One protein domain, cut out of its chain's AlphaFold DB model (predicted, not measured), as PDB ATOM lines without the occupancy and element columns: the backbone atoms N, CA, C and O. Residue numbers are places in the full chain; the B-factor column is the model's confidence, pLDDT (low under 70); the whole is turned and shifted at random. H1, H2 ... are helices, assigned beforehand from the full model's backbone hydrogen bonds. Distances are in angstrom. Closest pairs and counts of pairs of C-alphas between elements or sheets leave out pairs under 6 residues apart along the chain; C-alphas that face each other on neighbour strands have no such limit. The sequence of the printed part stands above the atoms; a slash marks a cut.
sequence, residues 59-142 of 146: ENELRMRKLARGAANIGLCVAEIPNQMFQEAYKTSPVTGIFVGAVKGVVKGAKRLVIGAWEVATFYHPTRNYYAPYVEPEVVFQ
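This is residues 59 to 142 of the 146 residues of an uncharacterized protein of candidate division BRC1 bacterium ADurb.BinA292 (UniProt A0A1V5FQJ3). A long rod: the long helix H3 runs back along two shorter helices, H1 and H2, which follow one another along its length, and a tail without named elements, residues 122 to 142, folds back from the end of H3 toward the rod's middle. The printed part has 84 residues with three named helices, H1, H2, H3, and no named strand; the class is all helix. It is loose, with a radius of gyration of the C-alphas of 14.9 A and spans of 49 by 19 by 18 A.

H1, residues 59 to 76, begins at C-alpha 59 (9.025, -2.444, -42.047) and is 25.7 A long. H2 is residues 80 to 91, 16.8 A. H3, residues 94 to 121, measures 39.3 A and ends at C-alpha 121 (-4.429, 0.173, -51.687).

H1, with residues 66 to 74 alone, touches residues 112 to 120 of H3, opposite ways at a shallow tilt of 30 degrees; the closest C-alphas, Gly 70 and Gly 116, are 3.8 A apart. H1 and H2 meet only through their tight link. H2 and H3 form a helical hairpin: they touch, closest at the C-alphas of Met 85 and Gly 101, 4.1 A, and run opposite ways at a shallow tilt of 34 degrees, only just short of steep. In H1 and H2 every O i to N i+4 pair is within hydrogen-bond range, in H3 23 of 24.

The farthest C-alphas, Glu 59 and Ser 93, are 49.2 A apart. The printed part has no cut, and both links are tight. Mean pLDDT of the printed part is 71.2; 27 residues are under 70, among them 126 to 142.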
ATOM      1  N   GLU A  59       9.784  -2.700 -40.805       68.69
ATOM      2  CA  GLU A  59       9.025  -2.444 -42.047       68.69
ATOM      3  C   GLU A  59       7.528  -2.785 -41.901       68.69
ATOM      4  O   GLU A  59       6.660  -2.205 -42.553       68.69
ATOM      5  N   ASN A  60       7.210  -3.728 -41.010       70.00
ATOM      6  CA  ASN A  60       5.843  -4.097 -40.660       70.00
ATOM      7  C   ASN A  60       5.106  -2.979 -39.909       70.00
ATOM      8  O   ASN A  60       3.945  -2.717 -40.217       70.00
ATOM      9  N   GLU A  61       5.760  -2.301 -38.964       69.94
ATOM     10  CA  GLU A  61       5.168  -1.181 -38.222       69.94
ATOM     11  C   GLU A  61       4.869   0.004 -39.140       69.94
ATOM     12  O   GLU A  61       3.796   0.602 -39.048       69.94
ATOM     13  N   LEU A  62       5.772   0.302 -40.077       71.75
ATOM     14  CA  LEU A  62       5.583   1.370 -41.061       71.75
ATOM     15  C   LEU A  62       4.397   1.083 -41.996       71.75
ATOM     16  O   LEU A  62       3.554   1.958 -42.227       71.75
ATOM     17  N   ARG A  63       4.270  -0.166 -42.466       72.50
ATOM     18  CA  ARG A  63       3.111  -0.627 -43.251       72.50
ATOM     19  C   ARG A  63       1.804  -0.515 -42.479       72.50
ATOM     20  O   ARG A  63       0.826   0.015 -43.008       72.50
ATOM     21  N   MET A  64       1.781  -1.003 -41.240       76.69
ATOM     22  CA  MET A  64       0.588  -0.962 -40.391       76.69
ATOM     23  C   MET A  64       0.181   0.466 -40.052       76.69
ATOM     24  O   MET A  64      -1.009   0.770 -40.053       76.69
ATOM     25  N   ARG A  65       1.140   1.372 -39.859       76.38
ATOM     26  CA  ARG A  65       0.847   2.790 -39.649       76.38
ATOM     27  C   ARG A  65       0.231   3.450 -40.885       76.38
ATOM     28  O   ARG A  65      -0.742   4.186 -40.746       76.38
ATOM     29  N   LYS A  66       0.742   3.160 -42.088       74.19
ATOM     30  CA  LYS A  66       0.156   3.654 -43.350       74.19
ATOM     31  C   LYS A  66      -1.265   3.124 -43.563       74.19
ATOM     32  O   LYS A  66      -2.146   3.881 -43.958       74.19
ATOM     33  N   LEU A  67      -1.506   1.855 -43.231       79.19
ATOM     34  CA  LEU A  67      -2.845   1.268 -43.265       79.19
ATOM     35  C   LEU A  67      -3.782   1.932 -42.244       79.19
ATOM     36  O   LEU A  67      -4.896   2.305 -42.598       79.19
ATOM     37  N   ALA A  68      -3.331   2.103 -40.999       80.81
ATOM     38  CA  ALA A  68      -4.115   2.724 -39.935       80.81
ATOM     39  C   ALA A  68      -4.495   4.172 -40.279       80.81
ATOM     40  O   ALA A  68      -5.641   4.563 -40.068       80.81
ATOM     41  N   ARG A  69      -3.574   4.942 -40.875       79.25
ATOM     42  CA  ARG A  69      -3.838   6.300 -41.370       79.25
ATOM     43  C   ARG A  69      -4.859   6.308 -42.506       79.25
ATOM     44  O   ARG A  69      -5.840   7.046 -42.434       79.25
ATOM     45  N   GLY A  70      -4.671   5.460 -43.517       78.56
ATOM     46  CA  GLY A  70      -5.604   5.365 -44.638       78.56
ATOM     47  C   GLY A  70      -7.010   4.956 -44.187       78.56
ATOM     48  O   GLY A  70      -7.995   5.584 -44.575       78.56
ATOM     49  N   ALA A  71      -7.104   3.974 -43.285       81.19
ATOM     50  CA  ALA A  71      -8.363   3.538 -42.685       81.19
ATOM     51  C   ALA A  71      -9.013   4.633 -41.823       81.19
ATOM     52  O   ALA A  71     -10.224   4.838 -41.918       81.19
ATOM     53  N   ALA A  72      -8.230   5.372 -41.031       81.50
ATOM     54  CA  ALA A  72      -8.728   6.502 -40.252       81.50
ATOM     55  C   ALA A  72      -9.264   7.619 -41.161       81.50
ATOM     56  O   ALA A  72     -10.343   8.139 -40.902       81.50
ATOM     57  N   ASN A  73      -8.575   7.950 -42.255       77.88
ATOM     58  CA  ASN A  73      -9.029   8.968 -43.207       77.88
ATOM     59  C   ASN A  73     -10.315   8.561 -43.946       77.88
ATOM     60  O   ASN A  73     -11.198   9.400 -44.132       77.88
ATOM     61  N   ILE A  74     -10.468   7.283 -44.311       79.75
ATOM     62  CA  ILE A  74     -11.721   6.762 -44.884       79.75
ATOM     63  C   ILE A  74     -12.837   6.772 -43.834       79.75
ATOM     64  O   ILE A  74     -13.943   7.213 -44.130       79.75
ATOM     65  N   GLY A  75     -12.577   6.311 -42.608       81.19
ATOM     66  CA  GLY A  75     -13.607   6.231 -41.567       81.19
ATOM     67  C   GLY A  75     -14.055   7.600 -41.049       81.19
ATOM     68  O   GLY A  75     -15.231   7.799 -40.754       81.19
ATOM     69  N   LEU A  76     -13.140   8.567 -40.980       78.88
ATOM     70  CA  LEU A  76     -13.406   9.901 -40.441       78.88
ATOM     71  C   LEU A  76     -13.846  10.917 -41.505       78.88
ATOM     72  O   LEU A  76     -14.173  12.048 -41.147       78.88
ATOM     73  N   CYS A  77     -13.925  10.543 -42.786       74.94
ATOM     74  CA  CYS A  77     -14.319  11.476 -43.849       74.94
ATOM     75  C   CYS A  77     -15.724  12.077 -43.633       74.94
ATOM     76  O   CYS A  77     -15.951  13.240 -43.960       74.94
ATOM     77  N   VAL A  78     -16.650  11.325 -43.022       74.44
ATOM     78  CA  VAL A  78     -18.010  11.795 -42.695       74.44
ATOM     79  C   VAL A  78     -18.003  12.753 -41.499       74.44
ATOM     80  O   VAL A  78     -18.787  13.699 -41.466       74.44
ATOM     81  N   ALA A  79     -17.092  12.557 -40.541       78.38
ATOM     82  CA  ALA A  79     -16.945  13.423 -39.369       78.38
ATOM     83  C   ALA A  79     -16.335  14.798 -39.713       78.38
ATOM     84  O   ALA A  79     -16.480  15.749 -38.947       78.38
ATOM     85  N   GLU A  80     -15.707  14.934 -40.884       72.81
ATOM     86  CA  GLU A  80     -15.177  16.205 -41.390       72.81
ATOM     87  C   GLU A  80     -16.293  17.216 -41.715       72.81
ATOM     88  O   GLU A  80     -16.129  18.417 -41.500       72.81
ATOM     89  N   ILE A  81     -17.449  16.738 -42.192       74.62
ATOM     90  CA  ILE A  81     -18.580  17.581 -42.608       74.62
ATOM     91  C   ILE A  81     -19.116  18.436 -41.443       74.62
ATOM     92  O   ILE A  81     -19.103  19.663 -41.570       74.62
ATOM     93  N   PRO A  82     -19.536  17.865 -40.293       74.38
ATOM     94  CA  PRO A  82     -20.045  18.668 -39.182       74.38
ATOM     95  C   PRO A  82     -18.970  19.582 -38.581       74.38
ATOM     96  O   PRO A  82     -19.270  20.722 -38.232       74.38
ATOM     97  N   ASN A  83     -17.709  19.143 -38.517       73.00
ATOM     98  CA  ASN A  83     -16.621  19.964 -37.977       73.00
ATOM     99  C   ASN A  83     -16.382  21.243 -38.795       73.00
ATOM    100  O   ASN A  83     -16.165  22.311 -38.216       73.00
ATOM    101  N   GLN A  84     -16.445  21.158 -40.128       70.88
ATOM    102  CA  GLN A  84     -16.312  22.330 -41.001       70.88
ATOM    103  C   GLN A  84     -17.556  23.231 -40.937       70.88
ATOM    104  O   GLN A  84     -17.424  24.454 -40.978       70.88
ATOM    105  N   MET A  85     -18.754  22.657 -40.758       64.88
ATOM    106  CA  MET A  85     -19.983  23.434 -40.538       64.88
ATOM    107  C   MET A  85     -19.907  24.284 -39.266       64.88
ATOM    108  O   MET A  85     -20.239  25.467 -39.315       64.88
ATOM    109  N   PHE A  86     -19.443  23.718 -38.146       73.19
ATOM    110  CA  PHE A  86     -19.312  24.467 -36.893       73.19
ATOM    111  C   PHE A  86     -18.297  25.603 -37.010       73.19
ATOM    112  O   PHE A  86     -18.597  26.730 -36.628       73.19
ATOM    113  N   GLN A  87     -17.122  25.353 -37.590       72.12
ATOM    114  CA  GLN A  87     -16.103  26.395 -37.743       72.12
ATOM    115  C   GLN A  87     -16.535  27.542 -38.650       72.12
ATOM    116  O   GLN A  87     -16.276  28.705 -38.338       72.12
ATOM    117  N   GLU A  88     -17.191  27.234 -39.766       70.12
ATOM    118  CA  GLU A  88     -17.639  28.265 -40.697       70.12
ATOM    119  C   GLU A  88     -18.835  29.050 -40.132       70.12
ATOM    120  O   GLU A  88     -18.940  30.257 -40.353       70.12
ATOM    121  N   ALA A  89     -19.685  28.411 -39.319       67.19
ATOM    122  CA  ALA A  89     -20.758  29.081 -38.585       67.19
ATOM    123  C   ALA A  89     -20.247  30.075 -37.523       67.19
ATOM    124  O   ALA A  89     -20.960  31.025 -37.209       67.19
ATOM    125  N   TYR A  90     -19.031  29.897 -36.991       71.62
ATOM    126  CA  TYR A  90     -18.396  30.888 -36.108       71.62
ATOM    127  C   TYR A  90     -17.720  32.036 -36.873       71.62
ATOM    128  O   TYR A  90     -17.594  33.135 -36.337       71.62
ATOM    129  N   LYS A  91     -17.275  31.799 -38.114       68.06
ATOM    130  CA  LYS A  91     -16.570  32.794 -38.946       68.06
ATOM    131  C   LYS A  91     -17.510  33.680 -39.768       68.06
ATOM    132  O   LYS A  91     -17.114  34.756 -40.204       68.06
ATOM    133  N   THR A  92     -18.730  33.223 -40.028       66.81
ATOM    134  CA  THR A  92     -19.736  33.885 -40.874       66.81
ATOM    135  C   THR A  92     -21.100  33.872 -40.179       66.81
ATOM    136  O   THR A  92     -21.281  33.223 -39.156       66.81
ATOM    137  N   SER A  93     -22.088  34.600 -40.711       70.19
ATOM    138  CA  SER A  93     -23.483  34.492 -40.273       70.19
ATOM    139  C   SER A  93     -23.934  33.020 -40.184       70.19
ATOM    140  O   SER A  93     -23.683  32.256 -41.120       70.19
ATOM    141  N   PRO A  94     -24.649  32.613 -39.119       68.69
ATOM    142  CA  PRO A  94     -24.858  31.202 -38.772       68.69
ATOM    143  C   PRO A  94     -25.546  30.384 -39.872       68.69
ATOM    144  O   PRO A  94     -25.235  29.215 -40.054       68.69
ATOM    145  N   VAL A  95     -26.440  30.991 -40.655       72.81
ATOM    146  CA  VAL A  95     -27.152  30.292 -41.737       72.81
ATOM    147  C   VAL A  95     -26.251  30.080 -42.956       72.81
ATOM    148  O   VAL A  95     -26.158  28.969 -43.473       72.81
ATOM    149  N   THR A  96     -25.539  31.117 -43.400       69.88
ATOM    150  CA  THR A  96     -24.641  31.029 -44.562       69.88
ATOM    151  C   THR A  96     -23.411  30.170 -44.257       69.88
ATOM    152  O   THR A  96     -22.975  29.399 -45.111       69.88
ATOM    153  N   GLY A  97     -22.896  30.233 -43.025       69.56
ATOM    154  CA  GLY A  97     -21.758  29.432 -42.572       69.56
ATOM    155  C   GLY A  97     -22.041  27.928 -42.578       69.56
ATOM    156  O   GLY A  97     -21.178  27.151 -42.965       69.56
ATOM    157  N   ILE A  98     -23.270  27.505 -42.265       71.81
ATOM    158  CA  ILE A  98     -23.669  26.088 -42.326       71.81
ATOM    159  C   ILE A  98     -23.602  25.548 -43.762       71.81
ATOM    160  O   ILE A  98     -23.027  24.484 -43.986       71.81
ATOM    161  N   PHE A  99     -24.145  26.275 -44.745       75.06
ATOM    162  CA  PHE A  99     -24.141  25.823 -46.143       75.06
ATOM    163  C   PHE A  99     -22.741  25.855 -46.763       75.06
ATOM    164  O   PHE A  99     -22.320  24.882 -47.390       75.06
ATOM    165  N   VAL A 100     -21.995  26.942 -46.551       72.31
ATOM    166  CA  VAL A 100     -20.619  27.073 -47.057       72.31
ATOM    167  C   VAL A 100     -19.693  26.060 -46.374       72.31
ATOM    168  O   VAL A 100     -18.881  25.417 -47.043       72.31
ATOM    169  N   GLY A 101     -19.857  25.850 -45.068       72.62
ATOM    170  CA  GLY A 101     -19.118  24.856 -44.290       72.62
ATOM    171  C   GLY A 101     -19.434  23.419 -44.703       72.62
ATOM    172  O   GLY A 101     -18.519  22.602 -44.775       72.62
ATOM    173  N   ALA A 102     -20.685  23.111 -45.064       75.31
ATOM    174  CA  ALA A 102     -21.062  21.791 -45.571       75.31
ATOM    175  C   ALA A 102     -20.399  21.483 -46.923       75.31
ATOM    176  O   ALA A 102     -19.811  20.416 -47.087       75.31
ATOM    177  N   VAL A 103     -20.417  22.427 -47.873       79.31
ATOM    178  CA  VAL A 103     -19.765  22.245 -49.184       79.31
ATOM    179  C   VAL A 103     -18.249  22.092 -49.025       79.31
ATOM    180  O   VAL A 103     -17.663  21.153 -49.566       79.31
ATOM    181  N   LYS A 104     -17.614  22.955 -48.221       74.38
ATOM    182  CA  LYS A 104     -16.179  22.846 -47.904       74.38
ATOM    183  C   LYS A 104     -15.847  21.519 -47.208       74.38
ATOM    184  O   LYS A 104     -14.838  20.894 -47.537       74.38
ATOM    185  N   GLY A 105     -16.705  21.066 -46.294       73.19
ATOM    186  CA  GLY A 105     -16.590  19.784 -45.599       73.19
ATOM    187  C   GLY A 105     -16.668  18.581 -46.534       73.19
ATOM    188  O   GLY A 105     -15.848  17.674 -46.415       73.19
ATOM    189  N   VAL A 106     -17.574  18.597 -47.513       79.38
ATOM    190  CA  VAL A 106     -17.683  17.533 -48.528       79.38
ATOM    191  C   VAL A 106     -16.434  17.478 -49.407       79.38
ATOM    192  O   VAL A 106     -15.898  16.393 -49.633       79.38
ATOM    193  N   VAL A 107     -15.917  18.625 -49.857       79.56
ATOM    194  CA  VAL A 107     -14.690  18.671 -50.674       79.56
ATOM    195  C   VAL A 107     -13.484  18.149 -49.887       79.56
ATOM    196  O   VAL A 107     -12.722  17.327 -50.402       79.56
ATOM    197  N   LYS A 108     -13.317  18.576 -48.629       75.62
ATOM    198  CA  LYS A 108     -12.238  18.079 -47.758       75.62
ATOM    199  C   LYS A 108     -12.387  16.585 -47.452       75.62
ATOM    200  O   LYS A 108     -11.411  15.844 -47.573       75.62
ATOM    201  N   GLY A 109     -13.597  16.125 -47.136       77.88
ATOM    202  CA  GLY A 109     -13.892  14.713 -46.887       77.88
ATOM    203  C   GLY A 109     -13.617  13.829 -48.108       77.88
ATOM    204  O   GLY A 109     -12.993  12.777 -47.975       77.88
ATOM    205  N   ALA A 110     -13.988  14.281 -49.310       78.81
ATOM    206  CA  ALA A 110     -13.723  13.566 -50.558       78.81
ATOM    207  C   ALA A 110     -12.217  13.426 -50.841       78.81
ATOM    208  O   ALA A 110     -11.757  12.333 -51.175       78.81
ATOM    209  N   LYS A 111     -11.430  14.495 -50.641       78.75
ATOM    210  CA  LYS A 111      -9.961  14.442 -50.767       78.75
ATOM    211  C   LYS A 111      -9.352  13.416 -49.803       78.75
ATOM    212  O   LYS A 111      -8.558  12.575 -50.227       78.75
ATOM    213  N   ARG A 112      -9.769  13.430 -48.529       80.75
ATOM    214  CA  ARG A 112      -9.301  12.463 -47.518       80.75
ATOM    215  C   ARG A 112      -9.700  11.026 -47.850       80.75
ATOM    216  O   ARG A 112      -8.904  10.121 -47.621       80.75
ATOM    217  N   LEU A 113     -10.882  10.811 -48.425       78.94
ATOM    218  CA  LEU A 113     -11.336   9.483 -48.836       78.94
ATOM    219  C   LEU A 113     -10.502   8.934 -49.998       78.94
ATOM    220  O   LEU A 113     -10.072   7.784 -49.937       78.94
ATOM    221  N   VAL A 114     -10.224   9.744 -51.025       80.12
ATOM    222  CA  VAL A 114      -9.386   9.329 -52.166       80.12
ATOM    223  C   VAL A 114      -7.971   8.985 -51.705       80.12
ATOM    224  O   VAL A 114      -7.425   7.949 -52.085       80.12
ATOM    225  N   ILE A 115      -7.389   9.819 -50.843       77.88
ATOM    226  CA  ILE A 115      -6.018   9.626 -50.369       77.88
ATOM    227  C   ILE A 115      -5.943   8.471 -49.367       77.88
ATOM    228  O   ILE A 115      -5.031   7.652 -49.449       77.88
ATOM    229  N   GLY A 116      -6.937   8.322 -48.490       76.19
ATOM    230  CA  GLY A 116      -7.039   7.174 -47.593       76.19
ATOM    231  C   GLY A 116      -7.204   5.856 -48.352       76.19
ATOM    232  O   GLY A 116      -6.503   4.890 -48.059       76.19
ATOM    233  N   ALA A 117      -8.051   5.824 -49.388       80.12
ATOM    234  CA  ALA A 117      -8.204   4.663 -50.267       80.12
ATOM    235  C   ALA A 117      -6.897   4.327 -50.999       80.12
ATOM    236  O   ALA A 117      -6.536   3.156 -51.115       80.12
ATOM    237  N   TRP A 118      -6.151   5.344 -51.432       77.69
ATOM    238  CA  TRP A 118      -4.834   5.167 -52.037       77.69
ATOM    239  C   TRP A 118      -3.791   4.624 -51.047       77.69
ATOM    240  O   TRP A 118      -3.031   3.715 -51.388       77.69
ATOM    241  N   GLU A 119      -3.756   5.127 -49.812       77.56
ATOM    242  CA  GLU A 119      -2.852   4.638 -48.763       77.56
ATOM    243  C   GLU A 119      -3.162   3.187 -48.367       77.56
ATOM    244  O   GLU A 119      -2.225   2.398 -48.203       77.56
ATOM    245  N   VAL A 120      -4.448   2.815 -48.298       80.44
ATOM    246  CA  VAL A 120      -4.895   1.429 -48.074       80.44
ATOM    247  C   VAL A 120      -4.541   0.540 -49.261       80.44
ATOM    248  O   VAL A 120      -4.021  -0.546 -49.050       80.44
ATOM    249  N   ALA A 121      -4.755   0.977 -50.504       81.75
ATOM    250  CA  ALA A 121      -4.429   0.173 -51.687       81.75
ATOM    251  C   ALA A 121      -2.912  -0.037 -51.854       81.75
ATOM    252  O   ALA A 121      -2.461  -1.105 -52.266       81.75
ATOM    253  N   THR A 122      -2.110   0.970 -51.498       77.88
ATOM    254  CA  THR A 122      -0.648   0.953 -51.652       77.88
ATOM    255  C   THR A 122       0.093   0.592 -50.361       77.88
ATOM    256  O   THR A 122       1.297   0.837 -50.267       77.88
ATOM    257  N   PHE A 123      -0.576   0.017 -49.353       72.06
ATOM    258  CA  PHE A 123       0.030  -0.271 -48.042       72.06
ATOM    259  C   PHE A 123       1.250  -1.202 -48.135       72.06
ATOM    260  O   PHE A 123       2.218  -1.042 -47.393       72.06
ATOM    261  N   TYR A 124       1.215  -2.158 -49.068       66.12
ATOM    262  CA  TYR A 124       2.290  -3.126 -49.267       66.12
ATOM    263  C   TYR A 124       3.486  -2.527 -50.019       66.12
ATOM    264  O   TYR A 124       4.619  -2.957 -49.817       66.12
ATOM    265  N   HIS A 125       3.253  -1.510 -50.852       71.69
ATOM    266  CA  HIS A 125       4.297  -0.903 -51.666       71.69
ATOM    267  C   HIS A 125       4.950   0.288 -50.940       71.69
ATOM    268  O   HIS A 125       4.238   1.222 -50.541       71.69
ATOM    269  N   PRO A 126       6.288   0.311 -50.797       59.78
ATOM    270  CA  PRO A 126       6.996   1.480 -50.296       59.78
ATOM    271  C   PRO A 126       6.898   2.591 -51.347       59.78
ATOM    272  O   PRO A 126       7.606   2.607 -52.347       59.78
ATOM    273  N   THR A 127       5.951   3.509 -51.166       58.78
ATOM    274  CA  THR A 127       5.819   4.675 -52.048       58.78
ATOM    275  C   THR A 127       6.944   5.680 -51.767       58.78
ATOM    276  O   THR A 127       7.559   5.631 -50.703       58.78
ATOM    277  N   ARG A 128       7.172   6.601 -52.714       49.00
ATOM    278  CA  ARG A 128       8.320   7.518 -52.906       49.00
ATOM    279  C   ARG A 128       8.953   8.185 -51.663       49.00
ATOM    280  O   ARG A 128      10.100   8.592 -51.766       49.00
ATOM    281  N   ASN A 129       8.274   8.235 -50.511       58.56
ATOM    282  CA  ASN A 129       8.731   8.868 -49.264       58.56
ATOM    283  C   ASN A 129       8.727   7.930 -48.030       58.56
ATOM    284  O   ASN A 129       8.357   8.370 -46.946       58.56
ATOM    285  N   TYR A 130       9.072   6.640 -48.156       59.38
ATOM    286  CA  TYR A 130       9.246   5.722 -47.004       59.38
ATOM    287  C   TYR A 130       8.108   5.791 -45.955       59.38
ATOM    288  O   TYR A 130       8.342   6.007 -44.769       59.38
ATOM    289  N   TYR A 131       6.854   5.627 -46.390       56.69
ATOM    290  CA  TYR A 131       5.655   5.653 -45.524       56.69
ATOM    291  C   TYR A 131       5.292   7.021 -44.889       56.69
ATOM    292  O   TYR A 131       4.422   7.084 -44.010       56.69
ATOM    293  N   ALA A 132       5.881   8.126 -45.359       61.47
ATOM    294  CA  ALA A 132       5.467   9.480 -44.980       61.47
ATOM    295  C   ALA A 132       3.998   9.782 -45.373       61.47
ATOM    296  O   ALA A 132       3.491   9.195 -46.335       61.47
ATOM    297  N   PRO A 133       3.297  10.654 -44.621       56.78
ATOM    298  CA  PRO A 133       1.929  11.075 -44.936       56.78
ATOM    299  C   PRO A 133       1.843  11.832 -46.264       56.78
ATOM    300  O   PRO A 133       2.684  12.675 -46.557       56.78
ATOM    301  N   TYR A 134       0.808  11.526 -47.055       56.88
ATOM    302  CA  TYR A 134       0.472  12.271 -48.280       56.88
ATOM    303  C   TYR A 134      -0.393  13.505 -48.018       56.88
ATOM    304  O   TYR A 134      -0.468  14.390 -48.863       56.88
ATOM    305  N   VAL A 135      -1.072  13.543 -46.872       55.62
ATOM    306  CA  VAL A 135      -1.911  14.659 -46.432       55.62
ATOM    307  C   VAL A 135      -1.518  15.000 -45.014       55.62
ATOM    308  O   VAL A 135      -1.587  14.153 -44.119       55.62
ATOM    309  N   GLU A 136      -1.137  16.252 -44.822       55.09
ATOM    310  CA  GLU A 136      -1.063  16.880 -43.514       55.09
ATOM    311  C   GLU A 136      -2.396  17.611 -43.293       55.09
ATOM    312  O   GLU A 136      -2.827  18.330 -44.198       55.09
ATOM    313  N   PRO A 137      -3.118  17.400 -42.175       56.91
ATOM    314  CA  PRO A 137      -2.813  16.580 -40.994       56.91
ATOM    315  C   PRO A 137      -3.167  15.083 -41.131       56.91
ATOM    316  O   PRO A 137      -4.168  14.718 -41.758       56.91
ATOM    317  N   GLU A 138      -2.384  14.228 -40.452       53.16
ATOM    318  CA  GLU A 138      -2.452  12.748 -40.494       53.16
ATOM    319  C   GLU A 138      -3.810  12.182 -40.032       53.16
ATOM    320  O   GLU A 138      -4.248  11.146 -40.533       53.16
ATOM    321  N   VAL A 139      -4.505  12.876 -39.129       58.06
ATOM    322  CA  VAL A 139      -5.878  12.572 -38.707       58.06
ATOM    323  C   VAL A 139      -6.724  13.842 -38.698       58.06
ATOM    324  O   VAL A 139      -6.224  14.927 -38.410       58.06
ATOM    325  N   VAL A 140      -8.024  13.686 -38.971       52.44
ATOM    326  CA  VAL A 140      -9.034  14.766 -39.050       52.44
ATOM    327  C   VAL A 140      -8.963  15.754 -37.881       52.44
ATOM    328  O   VAL A 140      -9.188  16.944 -38.061       52.44
ATOM    329  N   PHE A 141      -8.611  15.278 -36.687       54.53
ATOM    330  CA  PHE A 141      -8.630  16.069 -35.456       54.53
ATOM    331  C   PHE A 141      -7.288  16.705 -35.067       54.53
ATOM    332  O   PHE A 141      -7.236  17.431 -34.079       54.53
ATOM    333  N   GLN A 142      -6.203  16.455 -35.806       54.44
ATOM    334  CA  GLN A 142      -4.877  16.954 -35.415       54.44
ATOM    335  C   GLN A 142      -4.706  18.464 -35.635       54.44
ATOM    336  O   GLN A 142      -3.879  19.076 -34.974       54.44
TER     337      GLN A 142